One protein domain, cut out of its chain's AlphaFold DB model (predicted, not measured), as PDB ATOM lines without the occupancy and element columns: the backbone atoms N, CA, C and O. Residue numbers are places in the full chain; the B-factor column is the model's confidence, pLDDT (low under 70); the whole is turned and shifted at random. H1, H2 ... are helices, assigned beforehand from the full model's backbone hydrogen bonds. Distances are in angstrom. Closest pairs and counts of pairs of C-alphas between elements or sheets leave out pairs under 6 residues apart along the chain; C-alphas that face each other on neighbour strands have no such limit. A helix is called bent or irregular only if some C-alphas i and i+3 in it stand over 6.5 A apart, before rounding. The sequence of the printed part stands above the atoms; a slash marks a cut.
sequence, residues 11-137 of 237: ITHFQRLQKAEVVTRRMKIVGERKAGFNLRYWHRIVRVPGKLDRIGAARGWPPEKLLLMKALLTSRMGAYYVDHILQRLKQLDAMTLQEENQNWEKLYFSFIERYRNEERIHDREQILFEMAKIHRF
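What this domain is: This is residues 11 to 137 of the 237 residues of an uncharacterized protein of Lentisphaerae bacterium (UniProt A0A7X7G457). A long helix, H2, runs through the middle, with H1b side by side with it as a helical hairpin, H3 packed slantwise on its later part and H4 crossing its earlier part. H1a, the first arm of the bent helix H1, stands about perpendicular to H1b, at 76 degrees, and its residues 26 to 30 touch H2 at residues 85 to 89, in the later part of H2. The printed part has 127 residues, with four named helices, H1 to H4 in chain order, and no named strand: all helix. It is compact, with a radius of gyration of the C-alphas of 16.0 A and spans of 48 by 36 by 26 A.

How they stand to each other: By its hydrogen bonds H1, residues 11 to 58, was assigned as one helix, but it is bent: C-alphas 33 and 36 are 9.2 A apart, and its arms H1a, residues 11 to 33, and H1b, residues 36 to 58, stand about perpendicular at 76 degrees. H2, residues 63 to 91, is the hub. H1b and H2 touch, closest at the C-alphas of Pro 49 and Lys 70, 5.6 A, at a shallow tilt of 15 degrees, opposite ways. H3, residues 97 to 116, touches H2 at a steep tilt of 42 degrees, closest at C-alphas 82 and 107, 5.8 A. H4, residues 124 to 137, touches H2 about perpendicular at 81 degrees, closest at C-alphas 71 and 131, 4.8 A. Every O i to N i+4 pair is within hydrogen-bond range in H2 and H4; in H1a 17 of 19 are, in H1b 16 of 19, in H3 13 of 16.

Where its parts are: H1a begins at C-alpha 11 (162.722, 186.862, 199.845) and is 34.8 A long, H1b 32.5 A, H2 41.6 A, H3 29.0 A; H4, 19.6 A, ends at C-alpha 137 (136.317, 194.460, 211.329).

The domain as a whole: The C-alphas of Ile 11 and Ala 58, the two farthest apart, are 49.0 A apart. The printed part has no cut and no long link. Confidence is low, with pLDDT under 70, at residues 11 to 39, 94 to 95, 97 to 98 and 100 to 101.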
ATOM      1  N   ILE A  11     162.305 186.225 201.115       27.83
ATOM      2  CA  ILE A  11     162.722 186.862 199.845       27.83
ATOM      3  C   ILE A  11     162.124 188.281 199.722       27.83
ATOM      4  O   ILE A  11     162.752 189.202 199.190       27.83
ATOM      5  N   THR A  12     160.959 188.510 200.336       32.56
ATOM      6  CA  THR A  12     160.292 189.821 200.416       32.56
ATOM      7  C   THR A  12     160.949 190.746 201.450       32.56
ATOM      8  O   THR A  12     160.825 191.968 201.358       32.56
ATOM      9  N   HIS A  13     161.692 190.199 202.417       31.83
ATOM     10  CA  HIS A  13     162.377 190.947 203.477       31.83
ATOM     11  C   HIS A  13     163.612 191.718 202.963       31.83
ATOM     12  O   HIS A  13     163.818 192.876 203.326       31.83
ATOM     13  N   PHE A  14     164.397 191.142 202.045       26.81
ATOM     14  CA  PHE A  14     165.619 191.772 201.517       26.81
ATOM     15  C   PHE A  14     165.328 192.978 200.596       26.81
ATOM     16  O   PHE A  14     165.965 194.026 200.704       26.81
ATOM     17  N   GLN A  15     164.284 192.898 199.759       29.86
ATOM     18  CA  GLN A  15     163.824 194.028 198.935       29.86
ATOM     19  C   GLN A  15     163.095 195.114 199.755       29.86
ATOM     20  O   GLN A  15     163.107 196.292 199.379       29.86
ATOM     21  N   ARG A  16     162.485 194.746 200.894       36.38
ATOM     22  CA  ARG A  16     161.917 195.694 201.871       36.38
ATOM     23  C   ARG A  16     163.005 196.474 202.612       36.38
ATOM     24  O   ARG A  16     162.809 197.665 202.830       36.38
ATOM     25  N   LEU A  17     164.160 195.868 202.907       32.72
ATOM     26  CA  LEU A  17     165.295 196.534 203.563       32.72
ATOM     27  C   LEU A  17     165.952 197.616 202.682       32.72
ATOM     28  O   LEU A  17     166.153 198.733 203.152       32.72
ATOM     29  N   GLN A  18     166.180 197.358 201.387       33.41
ATOM     30  CA  GLN A  18     166.728 198.379 200.468       33.41
ATOM     31  C   GLN A  18     165.746 199.539 200.193       33.41
ATOM     32  O   GLN A  18     166.152 200.689 200.030       33.41
ATOM     33  N   LYS A  19     164.430 199.277 200.184       37.78
ATOM     34  CA  LYS A  19     163.393 200.318 200.019       37.78
ATOM     35  C   LYS A  19     163.079 201.072 201.322       37.78
ATOM     36  O   LYS A  19     162.694 202.242 201.259       37.78
ATOM     37  N   ALA A  20     163.275 200.451 202.489       42.12
ATOM     38  CA  ALA A  20     163.214 201.108 203.796       42.12
ATOM     39  C   ALA A  20     164.337 202.142 203.970       42.12
ATOM     40  O   ALA A  20     164.131 203.157 204.631       42.12
ATOM     41  N   GLU A  21     165.486 201.958 203.317       42.03
ATOM     42  CA  GLU A  21     166.598 202.914 203.337       42.03
ATOM     43  C   GLU A  21     166.240 204.260 202.675       42.03
ATOM     44  O   GLU A  21     166.592 205.327 203.181       42.03
ATOM     45  N   VAL A  22     165.462 204.231 201.585       50.44
ATOM     46  CA  VAL A  22     164.983 205.438 200.883       50.44
ATOM     47  C   VAL A  22     163.965 206.202 201.732       50.44
ATOM     48  O   VAL A  22     164.053 207.425 201.847       50.44
ATOM     49  N   VAL A  23     163.033 205.492 202.378       47.94
ATOM     50  CA  VAL A  23     162.065 206.099 203.308       47.94
ATOM     51  C   VAL A  23     162.784 206.647 204.540       47.94
ATOM     52  O   VAL A  23     162.527 207.780 204.923       47.94
ATOM     53  N   THR A  24     163.757 205.921 205.097       53.53
ATOM     54  CA  THR A  24     164.576 206.371 206.235       53.53
ATOM     55  C   THR A  24     165.376 207.634 205.894       53.53
ATOM     56  O   THR A  24     165.380 208.580 206.681       53.53
ATOM     57  N   ARG A  25     165.980 207.728 204.697       55.50
ATOM     58  CA  ARG A  25     166.644 208.960 204.222       55.50
ATOM     59  C   ARG A  25     165.659 210.120 204.032       55.50
ATOM     60  O   ARG A  25     165.960 211.238 204.443       55.50
ATOM     61  N   ARG A  26     164.465 209.876 203.479       54.34
ATOM     62  CA  ARG A  26     163.410 210.903 203.319       54.34
ATOM     63  C   ARG A  26     162.821 211.346 204.672       54.34
ATOM     64  O   ARG A  26     162.581 212.532 204.879       54.34
ATOM     65  N   MET A  27     162.668 210.434 205.633       52.31
ATOM     66  CA  MET A  27     162.262 210.735 207.011       52.31
ATOM     67  C   MET A  27     163.345 211.498 207.776       52.31
ATOM     68  O   MET A  27     163.004 212.372 208.570       52.31
ATOM     69  N   LYS A  28     164.629 211.231 207.505       54.06
ATOM     70  CA  LYS A  28     165.758 212.011 208.030       54.06
ATOM     71  C   LYS A  28     165.686 213.469 207.555       54.06
ATOM     72  O   LYS A  28     165.767 214.361 208.387       54.06
ATOM     73  N   ILE A  29     165.356 213.718 206.283       53.75
ATOM     74  CA  ILE A  29     165.134 215.076 205.739       53.75
ATOM     75  C   ILE A  29     163.966 215.801 206.438       53.75
ATOM     76  O   ILE A  29     164.077 216.979 206.789       53.75
ATOM     77  N   VAL A  30     162.842 215.112 206.677       50.56
ATOM     78  CA  VAL A  30     161.687 215.682 207.404       50.56
ATOM     79  C   VAL A  30     162.024 215.921 208.885       50.56
ATOM     80  O   VAL A  30     161.645 216.949 209.454       50.56
ATOM     81  N   GLY A  31     162.760 214.994 209.500       48.78
ATOM     82  CA  GLY A  31     163.237 215.074 210.878       48.78
ATOM     83  C   GLY A  31     164.225 216.218 211.100       48.78
ATOM     84  O   GLY A  31     164.089 216.939 212.081       48.78
ATOM     85  N   GLU A  32     165.154 216.450 210.175       48.28
ATOM     86  CA  GLU A  32     166.188 217.487 210.283       48.28
ATOM     87  C   GLU A  32     165.639 218.905 210.066       48.28
ATOM     88  O   GLU A  32     166.086 219.840 210.726       48.28
ATOM     89  N   ARG A  33     164.629 219.091 209.200       49.31
ATOM     90  CA  ARG A  33     164.090 220.434 208.901       49.31
ATOM     91  C   ARG A  33     163.004 220.915 209.874       49.31
ATOM     92  O   ARG A  33     162.887 222.124 210.059       49.31
ATOM     93  N   LYS A  34     162.206 220.024 210.495       50.34
ATOM     94  CA  LYS A  34     161.146 220.374 211.483       50.34
ATOM     95  C   LYS A  34     160.857 219.255 212.512       50.34
ATOM     96  O   LYS A  34     159.699 218.879 212.717       50.34
ATOM     97  N   ALA A  35     161.881 218.771 213.226       49.72
ATOM     98  CA  ALA A  35     161.786 217.726 214.268       49.72
ATOM     99  C   ALA A  35     160.643 217.916 215.293       49.72
ATOM    100  O   ALA A  35     160.034 216.950 215.760       49.72
ATOM    101  N   GLY A  36     160.334 219.167 215.649       50.53
ATOM    102  CA  GLY A  36     159.460 219.494 216.779       50.53
ATOM    103  C   GLY A  36     158.015 218.994 216.662       50.53
ATOM    104  O   GLY A  36     157.423 218.638 217.679       50.53
ATOM    105  N   PHE A  37     157.429 218.934 215.460       51.00
ATOM    106  CA  PHE A  37     156.030 218.506 215.297       51.00
ATOM    107  C   PHE A  37     155.876 216.981 215.390       51.00
ATOM    108  O   PHE A  37     155.040 216.505 216.157       51.00
ATOM    109  N   ASN A  38     156.725 216.221 214.690       62.47
ATOM    110  CA  ASN A  38     156.701 214.753 214.720       62.47
ATOM    111  C   ASN A  38     156.978 214.215 216.130       62.47
ATOM    112  O   ASN A  38     156.318 213.276 216.573       62.47
ATOM    113  N   LEU A  39     157.891 214.855 216.871       63.66
ATOM    114  CA  LEU A  39     158.144 214.542 218.279       63.66
ATOM    115  C   LEU A  39     156.923 214.852 219.156       63.66
ATOM    116  O   LEU A  39     156.484 213.995 219.921       63.66
ATOM    117  N   ARG A  40     156.324 216.045 219.028       71.31
ATOM    118  CA  ARG A  40     155.135 216.432 219.811       71.31
ATOM    119  C   ARG A  40     153.938 215.521 219.543       71.31
ATOM    120  O   ARG A  40     153.242 215.161 220.490       71.31
ATOM    121  N   TYR A  41     153.691 215.154 218.287       76.44
ATOM    122  CA  TYR A  41     152.584 214.271 217.928       76.44
ATOM    123  C   TYR A  41     152.828 212.845 218.431       76.44
ATOM    124  O   TYR A  41     151.945 212.272 219.063       76.44
ATOM    125  N   TRP A  42     154.055 212.328 218.287       83.19
ATOM    126  CA  TRP A  42     154.444 211.045 218.878       83.19
ATOM    127  C   TRP A  42     154.227 211.026 220.393       83.19
ATOM    128  O   TRP A  42     153.576 210.131 220.917       83.19
ATOM    129  N   HIS A  43     154.667 212.062 221.110       84.81
ATOM    130  CA  HIS A  43     154.423 212.163 222.551       84.81
ATOM    131  C   HIS A  43     152.936 212.149 222.922       84.81
ATOM    132  O   HIS A  43     152.592 211.668 224.000       84.81
ATOM    133  N   ARG A  44     152.048 212.669 222.063       84.62
ATOM    134  CA  ARG A  44     150.599 212.559 222.281       84.62
ATOM    135  C   ARG A  44     150.138 211.113 222.134       84.62
ATOM    136  O   ARG A  44     149.434 210.653 223.024       84.62
ATOM    137  N   ILE A  45     150.575 210.415 221.084       86.00
ATOM    138  CA  ILE A  45     150.257 208.996 220.846       86.00
ATOM    139  C   ILE A  45     150.673 208.147 222.047       86.00
ATOM    140  O   ILE A  45     149.851 207.431 222.605       86.00
ATOM    141  N   VAL A  46     151.905 208.310 222.526       90.56
ATOM    142  CA  VAL A  46     152.421 207.525 223.658       90.56
ATOM    143  C   VAL A  46     151.633 207.748 224.953       90.56
ATOM    144  O   VAL A  46     151.502 206.848 225.774       90.56
ATOM    145  N   ARG A  47     151.070 208.943 225.150       90.06
ATOM    146  CA  ARG A  47     150.290 209.278 226.354       90.06
ATOM    147  C   ARG A  47     148.834 208.825 226.287       90.06
ATOM    148  O   ARG A  47     148.148 208.861 227.310       90.06
ATOM    149  N   VAL A  48     148.336 208.478 225.103       88.06
ATOM    150  CA  VAL A  48     146.920 208.173 224.885       88.06
ATOM    151  C   VAL A  48     146.456 206.946 225.665       88.06
ATOM    152  O   VAL A  48     145.450 207.095 226.362       88.06
ATOM    153  N   PRO A  49     147.169 205.801 225.653       91.25
ATOM    154  CA  PRO A  49     146.767 204.632 226.432       91.25
ATOM    155  C   PRO A  49     146.543 204.965 227.912       91.25
ATOM    156  O   PRO A  49     145.435 204.791 228.414       91.25
ATOM    157  N   GLY A  50     147.514 205.614 228.563       90.38
ATOM    158  CA  GLY A  50     147.394 206.020 229.969       90.38
ATOM    159  C   GLY A  50     146.365 207.131 230.242       90.38
ATOM    160  O   GLY A  50     145.934 207.334 231.380       90.38
ATOM    161  N   LYS A  51     145.951 207.905 229.230       90.50
ATOM    162  CA  LYS A  51     144.808 208.828 229.361       90.50
ATOM    163  C   LYS A  51     143.487 208.064 229.292       90.50
ATOM    164  O   LYS A  51     142.581 208.370 230.065       90.50
ATOM    165  N   LEU A  52     143.385 207.093 228.388       89.25
ATOM    166  CA  LEU A  52     142.211 206.239 228.267       89.25
ATOM    167  C   LEU A  52     142.026 205.356 229.493       89.25
ATOM    168  O   LEU A  52     140.890 205.217 229.917       89.25
ATOM    169  N   ASP A  53     143.098 204.872 230.123       91.25
ATOM    170  CA  ASP A  53     143.010 204.154 231.403       91.25
ATOM    171  C   ASP A  53     142.283 204.979 232.468       91.25
ATOM    172  O   ASP A  53     141.334 204.515 233.093       91.25
ATOM    173  N   ARG A  54     142.669 206.252 232.618       90.88
ATOM    174  CA  ARG A  54     142.042 207.167 233.583       90.88
ATOM    175  C   ARG A  54     140.575 207.445 233.260       90.88
ATOM    176  O   ARG A  54     139.745 207.480 234.163       90.88
ATOM    177  N   ILE A  55     140.251 207.642 231.982       88.56
ATOM    178  CA  ILE A  55     138.868 207.873 231.535       88.56
ATOM    179  C   ILE A  55     138.023 206.608 231.713       88.56
ATOM    180  O   ILE A  55     136.893 206.696 232.187       88.56
ATOM    181  N   GLY A  56     138.562 205.449 231.342       86.25
ATOM    182  CA  GLY A  56     137.903 204.155 231.452       86.25
ATOM    183  C   GLY A  56     137.605 203.803 232.902       86.25
ATOM    184  O   GLY A  56     136.470 203.452 233.205       86.25
ATOM    185  N   ALA A  57     138.568 204.013 233.803       87.81
ATOM    186  CA  ALA A  57     138.367 203.852 235.242       87.81
ATOM    187  C   ALA A  57     137.247 204.764 235.766       87.81
ATOM    188  O   ALA A  57     136.333 204.296 236.437       87.81
ATOM    189  N   ALA A  58     137.256 206.050 235.393       90.62
ATOM    190  CA  ALA A  58     136.218 207.000 235.802       90.62
ATOM    191  C   ALA A  58     134.819 206.666 235.247       90.62
ATOM    192  O   ALA A  58     133.815 207.070 235.827       90.62
ATOM    193  N   ARG A  59     134.743 205.950 234.119       85.00
ATOM    194  CA  ARG A  59     133.488 205.555 233.458       85.00
ATOM    195  C   ARG A  59     133.077 204.104 233.722       85.00
ATOM    196  O   ARG A  59     132.085 203.666 233.150       85.00
ATOM    197  N   GLY A  60     133.832 203.360 234.533       88.19
ATOM    198  CA  GLY A  60     133.571 201.943 234.798       88.19
ATOM    199  C   GLY A  60     133.624 201.065 233.543       88.19
ATOM    200  O   GLY A  60     132.834 200.136 233.409       88.19
ATOM    201  N   TRP A  61     134.498 201.378 232.579       84.56
ATOM    202  CA  TRP A  61     134.610 200.577 231.361       84.56
ATOM    203  C   TRP A  61     135.202 199.195 231.654       84.56
ATOM    204  O   TRP A  61     136.221 199.115 232.345       84.56
ATOM    205  N   PRO A  62     134.630 198.115 231.090       84.00
ATOM    206  CA  PRO A  62     135.244 196.800 231.186       84.00
ATOM    207  C   PRO A  62     136.595 196.782 230.443       84.00
ATOM    208  O   PRO A  62     136.774 197.548 229.485       84.00
ATOM    209  N   PRO A  63     137.542 195.902 230.834       85.38
ATOM    210  CA  PRO A  63     138.881 195.842 230.237       85.38
ATOM    211  C   PRO A  63     138.875 195.697 228.711       85.38
ATOM    212  O   PRO A  63     139.665 196.336 228.024       85.38
ATOM    213  N   GLU A  64     137.937 194.916 228.175       80.94
ATOM    214  CA  GLU A  64     137.767 194.682 226.737       80.94
ATOM    215  C   GLU A  64     137.424 195.975 225.986       80.94
ATOM    216  O   GLU A  64     138.067 196.323 224.996       80.94
ATOM    217  N   LYS A  65     136.468 196.753 226.513       79.88
ATOM    218  CA  LYS A  65     136.086 198.055 225.951       79.88
ATOM    219  C   LYS A  65     137.234 199.050 226.039       79.88
ATOM    220  O   LYS A  65     137.458 199.820 225.110       79.88
ATOM    221  N   LEU A  66     137.979 199.041 227.142       87.44
ATOM    222  CA  LEU A  66     139.138 199.909 227.309       87.44
ATOM    223  C   LEU A  66     140.231 199.595 226.279       87.44
ATOM    224  O   LEU A  66     140.732 200.514 225.629       87.44
ATOM    225  N   LEU A  67     140.558 198.316 226.091       86.44
ATOM    226  CA  LEU A  67     141.559 197.876 225.123       86.44
ATOM    227  C   LEU A  67     141.139 198.207 223.684       86.44
ATOM    228  O   LEU A  67     141.942 198.750 222.923       86.44
ATOM    229  N   LEU A  68     139.865 197.995 223.346       81.69
ATOM    230  CA  LEU A  68     139.295 198.412 222.068       81.69
ATOM    231  C   LEU A  68     139.450 199.922 221.858       81.69
ATOM    232  O   LEU A  68     139.971 200.355 220.837       81.69
ATOM    233  N   MET A  69     139.042 200.743 222.827       80.75
ATOM    234  CA  MET A  69     139.131 202.202 222.710       80.75
ATOM    235  C   MET A  69     140.576 202.682 222.539       80.75
ATOM    236  O   MET A  69     140.822 203.626 221.782       80.75
ATOM    237  N   LYS A  70     141.536 202.024 223.202       88.12
ATOM    238  CA  LYS A  70     142.969 202.272 222.997       88.12
ATOM    239  C   LYS A  70     143.379 201.940 221.572       88.12
ATOM    240  O   LYS A  70     143.962 202.790 220.908       88.12
ATOM    241  N   ALA A  71     143.022 200.762 221.080       84.81
ATOM    242  CA  ALA A  71     143.327 200.342 219.722       84.81
ATOM    243  C   ALA A  71     142.680 201.246 218.656       84.81
ATOM    244  O   ALA A  71     143.356 201.645 217.708       84.81
ATOM    245  N   LEU A  72     141.429 201.678 218.839       75.88
ATOM    246  CA  LEU A  72     140.760 202.630 217.944       75.88
ATOM    247  C   LEU A  72     141.474 203.971 217.884       75.88
ATOM    248  O   LEU A  72     141.765 204.488 216.804       75.88
ATOM    249  N   LEU A  73     141.749 204.551 219.051       80.38
ATOM    250  CA  LEU A  73     142.350 205.871 219.107       80.38
ATOM    251  C   LEU A  73     143.801 205.834 218.616       80.38
ATOM    252  O   LEU A  73     144.199 206.728 217.873       80.38
ATOM    253  N   THR A  74     144.558 204.786 218.947       83.12
ATOM    254  CA  THR A  74     145.912 204.577 218.423       83.12
ATOM    255  C   THR A  74     145.906 204.379 216.908       83.12
ATOM    256  O   THR A  74     146.706 205.026 216.240       83.12
ATOM    257  N   SER A  75     144.989 203.579 216.348       79.62
ATOM    258  CA  SER A  75     144.864 203.392 214.890       79.62
ATOM    259  C   SER A  75     144.593 204.713 214.178       79.62
ATOM    260  O   SER A  75     145.336 205.099 213.278       79.62
ATOM    261  N   ARG A  76     143.591 205.470 214.648       73.00
ATOM    262  CA  ARG A  76     143.259 206.789 214.090       73.00
ATOM    263  C   ARG A  76     144.435 207.750 214.185       73.00
ATOM    264  O   ARG A  76     144.771 208.423 213.217       73.00
ATOM    265  N   MET A  77     145.084 207.830 215.346       78.75
ATOM    266  CA  MET A  77     146.233 208.716 215.514       78.75
ATOM    267  C   MET A  77     147.437 208.279 214.677       78.75
ATOM    268  O   MET A  77     148.164 209.150 214.206       78.75
ATOM    269  N   GLY A  78     147.631 206.976 214.471       79.50
ATOM    270  CA  GLY A  78     148.623 206.416 213.560       79.50
ATOM    271  C   GLY A  78     148.370 206.832 212.116       79.50
ATOM    272  O   GLY A  78     149.278 207.353 211.475       79.50
ATOM    273  N   ALA A  79     147.128 206.706 211.640       74.31
ATOM    274  CA  ALA A  79     146.729 207.150 210.305       74.31
ATOM    275  C   ALA A  79     146.980 208.657 210.123       74.31
ATOM    276  O   ALA A  79     147.730 209.049 209.234       74.31
ATOM    277  N   TYR A  80     146.505 209.498 211.050       73.19
ATOM    278  CA  TYR A  80     146.778 210.944 211.021       73.19
ATOM    279  C   TYR A  80     148.275 211.284 211.072       73.19
ATOM    280  O   TYR A  80     148.716 212.260 210.464       73.19
ATOM    281  N   TYR A  81     149.069 210.518 211.823       78.75
ATOM    282  CA  TYR A  81     150.518 210.700 211.888       78.75
ATOM    283  C   TYR A  81     151.175 210.408 210.532       78.75
ATOM    284  O   TYR A  81     152.018 211.188 210.083       78.75
ATOM    285  N   VAL A  82     150.762 209.327 209.865       76.19
ATOM    286  CA  VAL A  82     151.227 208.958 208.523       76.19
ATOM    287  C   VAL A  82     150.796 209.984 207.483       76.19
ATOM    288  O   VAL A  82     151.652 210.484 206.754       76.19
ATOM    289  N   ASP A  83     149.518 210.363 207.466       72.38
ATOM    290  CA  ASP A  83     148.976 211.375 206.556       72.38
ATOM    291  C   ASP A  83     149.726 212.695 206.690       72.38
ATOM    292  O   ASP A  83     150.072 213.334 205.696       72.38
ATOM    293  N   HIS A  84     150.058 213.091 207.922       74.12
ATOM    294  CA  HIS A  84     150.847 214.291 208.142       74.12
ATOM    295  C   HIS A  84     152.245 214.172 207.532       74.12
ATOM    296  O   HIS A  84     152.711 215.105 206.877       74.12
ATOM    297  N   ILE A  85     152.929 213.040 207.720       75.88
ATOM    298  CA  ILE A  85     154.250 212.813 207.120       75.88
ATOM    299  C   ILE A  85     154.155 212.849 205.593       75.88
ATOM    300  O   ILE A  85     154.971 213.515 204.956       75.88
ATOM    301  N   LEU A  86     153.150 212.200 205.004       72.81
ATOM    302  CA  LEU A  86     152.916 212.216 203.560       72.81
ATOM    303  C   LEU A  86     152.656 213.623 203.039       72.81
ATOM    304  O   LEU A  86     153.299 214.049 202.082       72.81
ATOM    305  N   GLN A  87     151.775 214.381 203.691       72.31
ATOM    306  CA  GLN A  87     151.484 215.759 203.312       72.31
ATOM    307  C   GLN A  87     152.746 216.628 203.360       72.31
ATOM    308  O   GLN A  87     152.941 217.489 202.504       72.31
ATOM    309  N   ARG A  88     153.644 216.387 204.321       70.75
ATOM    310  CA  ARG A  88     154.945 217.067 204.377       70.75
ATOM    311  C   ARG A  88     155.880 216.647 203.255       70.75
ATOM    312  O   ARG A  88     156.538 217.509 202.691       70.75
ATOM    313  N   LEU A  89     155.936 215.362 202.920       70.75
ATOM    314  CA  LEU A  89     156.740 214.881 201.797       70.75
ATOM    315  C   LEU A  89     156.248 215.468 200.466       70.75
ATOM    316  O   LEU A  89     157.074 215.875 199.655       70.75
ATOM    317  N   LYS A  90     154.928 215.611 200.290       73.06
ATOM    318  CA  LYS A  90     154.326 216.325 199.154       73.06
ATOM    319  C   LYS A  90     154.723 217.799 199.114       73.06
ATOM    320  O   LYS A  90     155.152 218.280 198.081       73.06
ATOM    321  N   GLN A  91     154.627 218.510 200.242       74.62
ATOM    322  CA  GLN A  91     155.023 219.927 200.339       74.62
ATOM    323  C   GLN A  91     156.511 220.178 200.054       74.62
ATOM    324  O   GLN A  91     156.907 221.322 199.854       74.62
ATOM    325  N   LEU A  92     157.337 219.136 200.114       70.44
ATOM    326  CA  LEU A  92     158.767 219.189 199.832       70.44
ATOM    327  C   LEU A  92     159.105 218.679 198.422       70.44
ATOM    328  O   LEU A  92     160.282 218.438 198.160       70.44
ATOM    329  N   ASP A  93     158.100 218.446 197.567       70.44
ATOM    330  CA  ASP A  93     158.227 217.826 196.240       70.44
ATOM    331  C   ASP A  93     159.024 216.506 196.259       70.44
ATOM    332  O   ASP A  93     159.651 216.095 195.284       70.44
ATOM    333  N   ALA A  94     159.002 215.807 197.399       67.44
ATOM    334  CA  ALA A  94     159.783 214.598 197.646       67.44
ATOM    335  C   ALA A  94     159.008 213.307 197.318       67.44
ATOM    336  O   ALA A  94     159.465 212.211 197.670       67.44
ATOM    337  N   MET A  95     157.814 213.427 196.721       68.06
ATOM    338  CA  MET A  95     156.917 212.309 196.428       68.06
ATOM    339  C   MET A  95     155.905 212.631 195.319       68.06
ATOM    340  O   MET A  95     155.295 213.697 195.315       68.06
ATOM    341  N   THR A  96     155.674 211.663 194.435       71.94
ATOM    342  CA  THR A  96     154.608 211.666 193.419       71.94
ATOM    343  C   THR A  96     153.291 211.074 193.947       71.94
ATOM    344  O   THR A  96     153.266 210.361 194.948       71.94
ATOM    345  N   LEU A  97     152.174 211.303 193.244       62.56
ATOM    346  CA  LEU A  97     150.860 210.725 193.586       62.56
ATOM    347  C   LEU A  97     150.845 209.184 193.570       62.56
ATOM    348  O   LEU A  97     150.213 208.564 194.416       62.56
ATOM    349  N   GLN A  98     151.564 208.547 192.641       65.62
ATOM    350  CA  GLN A  98     151.633 207.080 192.561       65.62
ATOM    351  C   GLN A  98     152.444 206.473 193.722       65.62
ATOM    352  O   GLN A  98     152.164 205.363 194.175       65.62
ATOM    353  N   GLU A  99     153.427 207.214 194.233       71.31
ATOM    354  CA  GLU A  99     154.203 206.835 195.412       71.31
ATOM    355  C   GLU A  99     153.421 207.013 196.723       71.31
ATOM    356  O   GLU A  99     153.818 206.439 197.734       71.31
ATOM    357  N   GLU A 100     152.324 207.776 196.733       67.62
ATOM    358  CA  GLU A 100     151.576 208.108 197.949       67.62
ATOM    359  C   GLU A 100     151.013 206.871 198.646       67.62
ATOM    360  O   GLU A 100     151.342 206.639 199.805       67.62
ATOM    361  N   ASN A 101     150.248 206.036 197.938       62.28
ATOM    362  CA  ASN A 101     149.639 204.839 198.529       62.28
ATOM    363  C   ASN A 101     150.705 203.841 199.003       62.28
ATOM    364  O   ASN A 101     150.641 203.327 200.118       62.28
ATOM    365  N   GLN A 102     151.748 203.624 198.191       71.19
ATOM    366  CA  GLN A 102     152.852 202.730 198.553       71.19
ATOM    367  C   GLN A 102     153.666 203.252 199.742       71.19
ATOM    368  O   GLN A 102     154.248 202.466 200.490       71.19
ATOM    369  N   ASN A 103     153.770 204.571 199.900       73.44
ATOM    370  CA  ASN A 103     154.458 205.174 201.031       73.44
ATOM    371  C   ASN A 103     153.565 205.254 202.263       73.44
ATOM    372  O   ASN A 103     154.099 205.145 203.362       73.44
ATOM    373  N   TRP A 104     152.246 205.372 202.104       79.12
ATOM    374  CA  TRP A 104     151.295 205.322 203.208       79.12
ATOM    375  C   TRP A 104     151.431 204.010 203.969       79.12
ATOM    376  O   TRP A 104     151.742 204.029 205.158       79.12
ATOM    377  N   GLU A 105     151.335 202.875 203.272       72.62
ATOM    378  CA  GLU A 105     151.473 201.554 203.894       72.62
ATOM    379  C   GLU A 105     152.813 201.416 204.620       72.62
ATOM    380  O   GLU A 105     152.856 201.049 205.792       72.62
ATOM    381  N   LYS A 106     153.925 201.784 203.971       75.81
ATOM    382  CA  LYS A 106     155.267 201.705 204.577       75.81
ATOM    383  C   LYS A 106     155.410 202.580 205.817       75.81
ATOM    384  O   LYS A 106     156.029 202.164 206.799       75.81
ATOM    385  N   LEU A 107     154.885 203.801 205.770       76.38
ATOM    386  CA  LEU A 107     154.923 204.729 206.895       76.38
ATOM    387  C   LEU A 107     154.032 204.236 208.035       76.38
ATOM    388  O   LEU A 107     154.420 204.370 209.194       76.38
ATOM    389  N   TYR A 108     152.899 203.611 207.720       79.56
ATOM    390  CA  TYR A 108     152.030 202.991 208.710       79.56
ATOM    391  C   TYR A 108     152.688 201.764 209.348       79.56
ATOM    392  O   TYR A 108     152.734 201.674 210.570       79.56
ATOM    393  N   PHE A 109     153.339 200.891 208.574       81.00
ATOM    394  CA  PHE A 109     154.166 199.811 209.128       81.00
ATOM    395  C   PHE A 109     155.290 200.345 210.022       81.00
ATOM    396  O   PHE A 109     155.512 199.828 211.112       81.00
ATOM    397  N   SER A 110     155.958 201.421 209.606       81.31
ATOM    398  CA  SER A 110     156.999 202.068 210.416       81.31
ATOM    399  C   SER A 110     156.432 202.655 211.712       81.31
ATOM    400  O   SER A 110     157.086 202.612 212.753       81.31
ATOM    401  N   PHE A 111     155.209 203.190 211.672       86.00
ATOM    402  CA  PHE A 111     154.475 203.618 212.857       86.00
ATOM    403  C   PHE A 111     154.191 202.437 213.797       86.00
ATOM    404  O   PHE A 111     154.467 202.556 214.990       86.00
ATOM    405  N   ILE A 112     153.710 201.306 213.272       87.19
ATOM    406  CA  ILE A 112     153.435 200.088 214.049       87.19
ATOM    407  C   ILE A 112     154.706 199.558 214.713       87.19
ATOM    408  O   ILE A 112     154.702 199.324 215.917       87.19
ATOM    409  N   GLU A 113     155.811 199.444 213.975       87.06
ATOM    410  CA  GLU A 113     157.101 199.014 214.528       87.06
ATOM    411  C   GLU A 113     157.603 199.982 215.604       87.06
ATOM    412  O   GLU A 113     158.030 199.572 216.684       87.06
ATOM    413  N   ARG A 114     157.493 201.292 215.369       88.31
ATOM    414  CA  ARG A 114     157.858 202.288 216.381       88.31
ATOM    415  C   ARG A 114     156.977 202.180 217.630       88.31
ATOM    416  O   ARG A 114     157.478 202.361 218.734       88.31
ATOM    417  N   TYR A 115     155.685 201.905 217.464       88.88
ATOM    418  CA  TYR A 115     154.732 201.755 218.564       88.88
ATOM    419  C   TYR A 115     154.999 200.475 219.362       88.88
ATOM    420  O   TYR A 115     155.000 200.500 220.589       88.88
ATOM    421  N   ARG A 116     155.301 199.373 218.668       89.81
ATOM    422  CA  ARG A 116     155.700 198.092 219.261       89.81
ATOM    423  C   ARG A 116     156.936 198.221 220.149       89.81
ATOM    424  O   ARG A 116     157.004 197.615 221.213       89.81
ATOM    425  N   ASN A 117     157.900 199.032 219.726       89.31
ATOM    426  CA  ASN A 117     159.158 199.233 220.443       89.31
ATOM    427  C   ASN A 117     159.090 200.341 221.515       89.31
ATOM    428  O   ASN A 117     160.106 200.691 222.109       89.31
ATOM    429  N   GLU A 118     157.915 200.920 221.779       92.94
ATOM    430  CA  GLU A 118     157.753 201.982 222.771       92.94
ATOM    431  C   GLU A 118     157.500 201.412 224.178       92.94
ATOM    432  O   GLU A 118     156.371 201.099 224.559       92.94
ATOM    433  N   GLU A 119     158.557 201.334 224.985       91.06
ATOM    434  CA  GLU A 119     158.521 200.758 226.339       91.06
ATOM    435  C   GLU A 119     157.609 201.510 227.318       91.06
ATOM    436  O   GLU A 119     157.126 200.931 228.290       91.06
ATOM    437  N   ARG A 120     157.311 202.789 227.053       92.44
ATOM    438  CA  ARG A 120     156.396 203.597 227.879       92.44
ATOM    439  C   ARG A 120     154.935 203.140 227.803       92.44
ATOM    440  O   ARG A 120     154.111 203.649 228.560       92.44
ATOM    441  N   ILE A 121     154.597 202.235 226.884       91.38
ATOM    442  CA  ILE A 121     153.245 201.701 226.700       91.38
ATOM    443  C   ILE A 121     153.241 200.233 227.143       91.38
ATOM    444  O   ILE A 121     153.763 199.349 226.460       91.38
ATOM    445  N   HIS A 122     152.652 199.970 228.309       89.69
ATOM    446  CA  HIS A 122     152.713 198.653 228.947       89.69
ATOM    447  C   HIS A 122     151.937 197.567 228.191       89.69
ATOM    448  O   HIS A 122     152.430 196.456 228.045       89.69
ATOM    449  N   ASP A 123     150.762 197.895 227.661       91.69
ATOM    450  CA  ASP A 123     149.853 196.987 226.954       91.69
ATOM    451  C   ASP A 123     149.965 197.096 225.423       91.69
ATOM    452  O   ASP A 123     149.023 196.802 224.688       91.69
ATOM    453  N   ARG A 124     151.121 197.546 224.912       92.56
ATOM    454  CA  ARG A 124     151.325 197.841 223.482       92.56
ATOM    455  C   ARG A 124     151.042 196.659 222.557       92.56
ATOM    456  O   ARG A 124     150.417 196.865 221.526       92.56
ATOM    457  N   GLU A 125     151.442 195.442 222.924       91.44
ATOM    458  CA  GLU A 125     151.199 194.244 222.106       91.44
ATOM    459  C   GLU A 125     149.706 193.913 222.031       91.44
ATOM    460  O   GLU A 125     149.184 193.634 220.955       91.44
ATOM    461  N   GLN A 126     148.992 194.012 223.155       91.38
ATOM    462  CA  GLN A 126     147.549 193.792 223.206       91.38
ATOM    463  C   GLN A 126     146.801 194.866 222.413       91.38
ATOM    464  O   GLN A 126     145.863 194.550 221.685       91.38
ATOM    465  N   ILE A 127     147.243 196.124 222.499       88.69
ATOM    466  CA  ILE A 127     146.691 197.208 221.685       88.69
ATOM    467  C   ILE A 127     146.914 196.908 220.202       88.69
ATOM    468  O   ILE A 127     145.961 196.979 219.438       88.69
ATOM    469  N   LEU A 128     148.131 196.544 219.784       88.56
ATOM    470  CA  LEU A 128     148.430 196.212 218.386       88.56
ATOM    471  C   LEU A 128     147.616 195.012 217.884       88.56
ATOM    472  O   LEU A 128     147.149 195.012 216.744       88.56
ATOM    473  N   PHE A 129     147.407 194.013 218.736       88.50
ATOM    474  CA  PHE A 129     146.558 192.869 218.432       88.50
ATOM    475  C   PHE A 129     145.097 193.281 218.208       88.50
ATOM    476  O   PHE A 129     144.499 192.907 217.197       88.50
ATOM    477  N   GLU A 130     144.534 194.109 219.090       83.12
ATOM    478  CA  GLU A 130     143.182 194.643 218.900       83.12
ATOM    479  C   GLU A 130     143.099 195.600 217.707       83.12
ATOM    480  O   GLU A 130     142.107 195.586 216.988       83.12
ATOM    481  N   MET A 131     144.151 196.368 217.407       83.62
ATOM    482  CA  MET A 131     144.211 197.189 216.192       83.62
ATOM    483  C   MET A 131     144.093 196.327 214.935       83.62
ATOM    484  O   MET A 131     143.357 196.685 214.020       83.62
ATOM    485  N   ALA A 132     144.770 195.177 214.892       80.81
ATOM    486  CA  ALA A 132     144.666 194.251 213.768       80.81
ATOM    487  C   ALA A 132     143.246 193.674 213.627       80.81
ATOM    488  O   ALA A 132     142.733 193.577 212.512       80.81
ATOM    489  N   LYS A 133     142.588 193.335 214.742       78.44
ATOM    490  CA  LYS A 133     141.187 192.878 214.741       78.44
ATOM    491  C   LYS A 133     140.222 193.960 214.278       78.44
ATOM    492  O   LYS A 133     139.377 193.695 213.430       78.44
ATOM    493  N   ILE A 134     140.365 195.174 214.804       78.75
ATOM    494  CA  ILE A 134     139.577 196.339 214.399       78.75
ATOM    495  C   ILE A 134     139.754 196.577 212.913       78.75
ATOM    496  O   ILE A 134     138.759 196.720 212.223       78.75
ATOM    497  N   HIS A 135     140.993 196.583 212.418       75.50
ATOM    498  CA  HIS A 135     141.262 196.800 211.005       75.50
ATOM    499  C   HIS A 135     140.517 195.784 210.139       75.50
ATOM    500  O   HIS A 135     139.910 196.168 209.152       75.50
ATOM    501  N   ARG A 136     140.499 194.500 210.520       73.56
ATOM    502  CA  ARG A 136     139.697 193.483 209.818       73.56
ATOM    503  C   ARG A 136     138.200 193.768 209.909       73.56
ATOM    504  O   ARG A 136     137.506 193.674 208.912       73.56
ATOM    505  N   PHE A 137     137.724 194.157 211.085       77.00
ATOM    506  CA  PHE A 137     136.317 194.460 211.329       77.00
ATOM    507  C   PHE A 137     135.801 195.689 210.566       77.00
ATOM    508  O   PHE A 137     134.644 195.716 210.157       77.00
TER     509      PHE A 137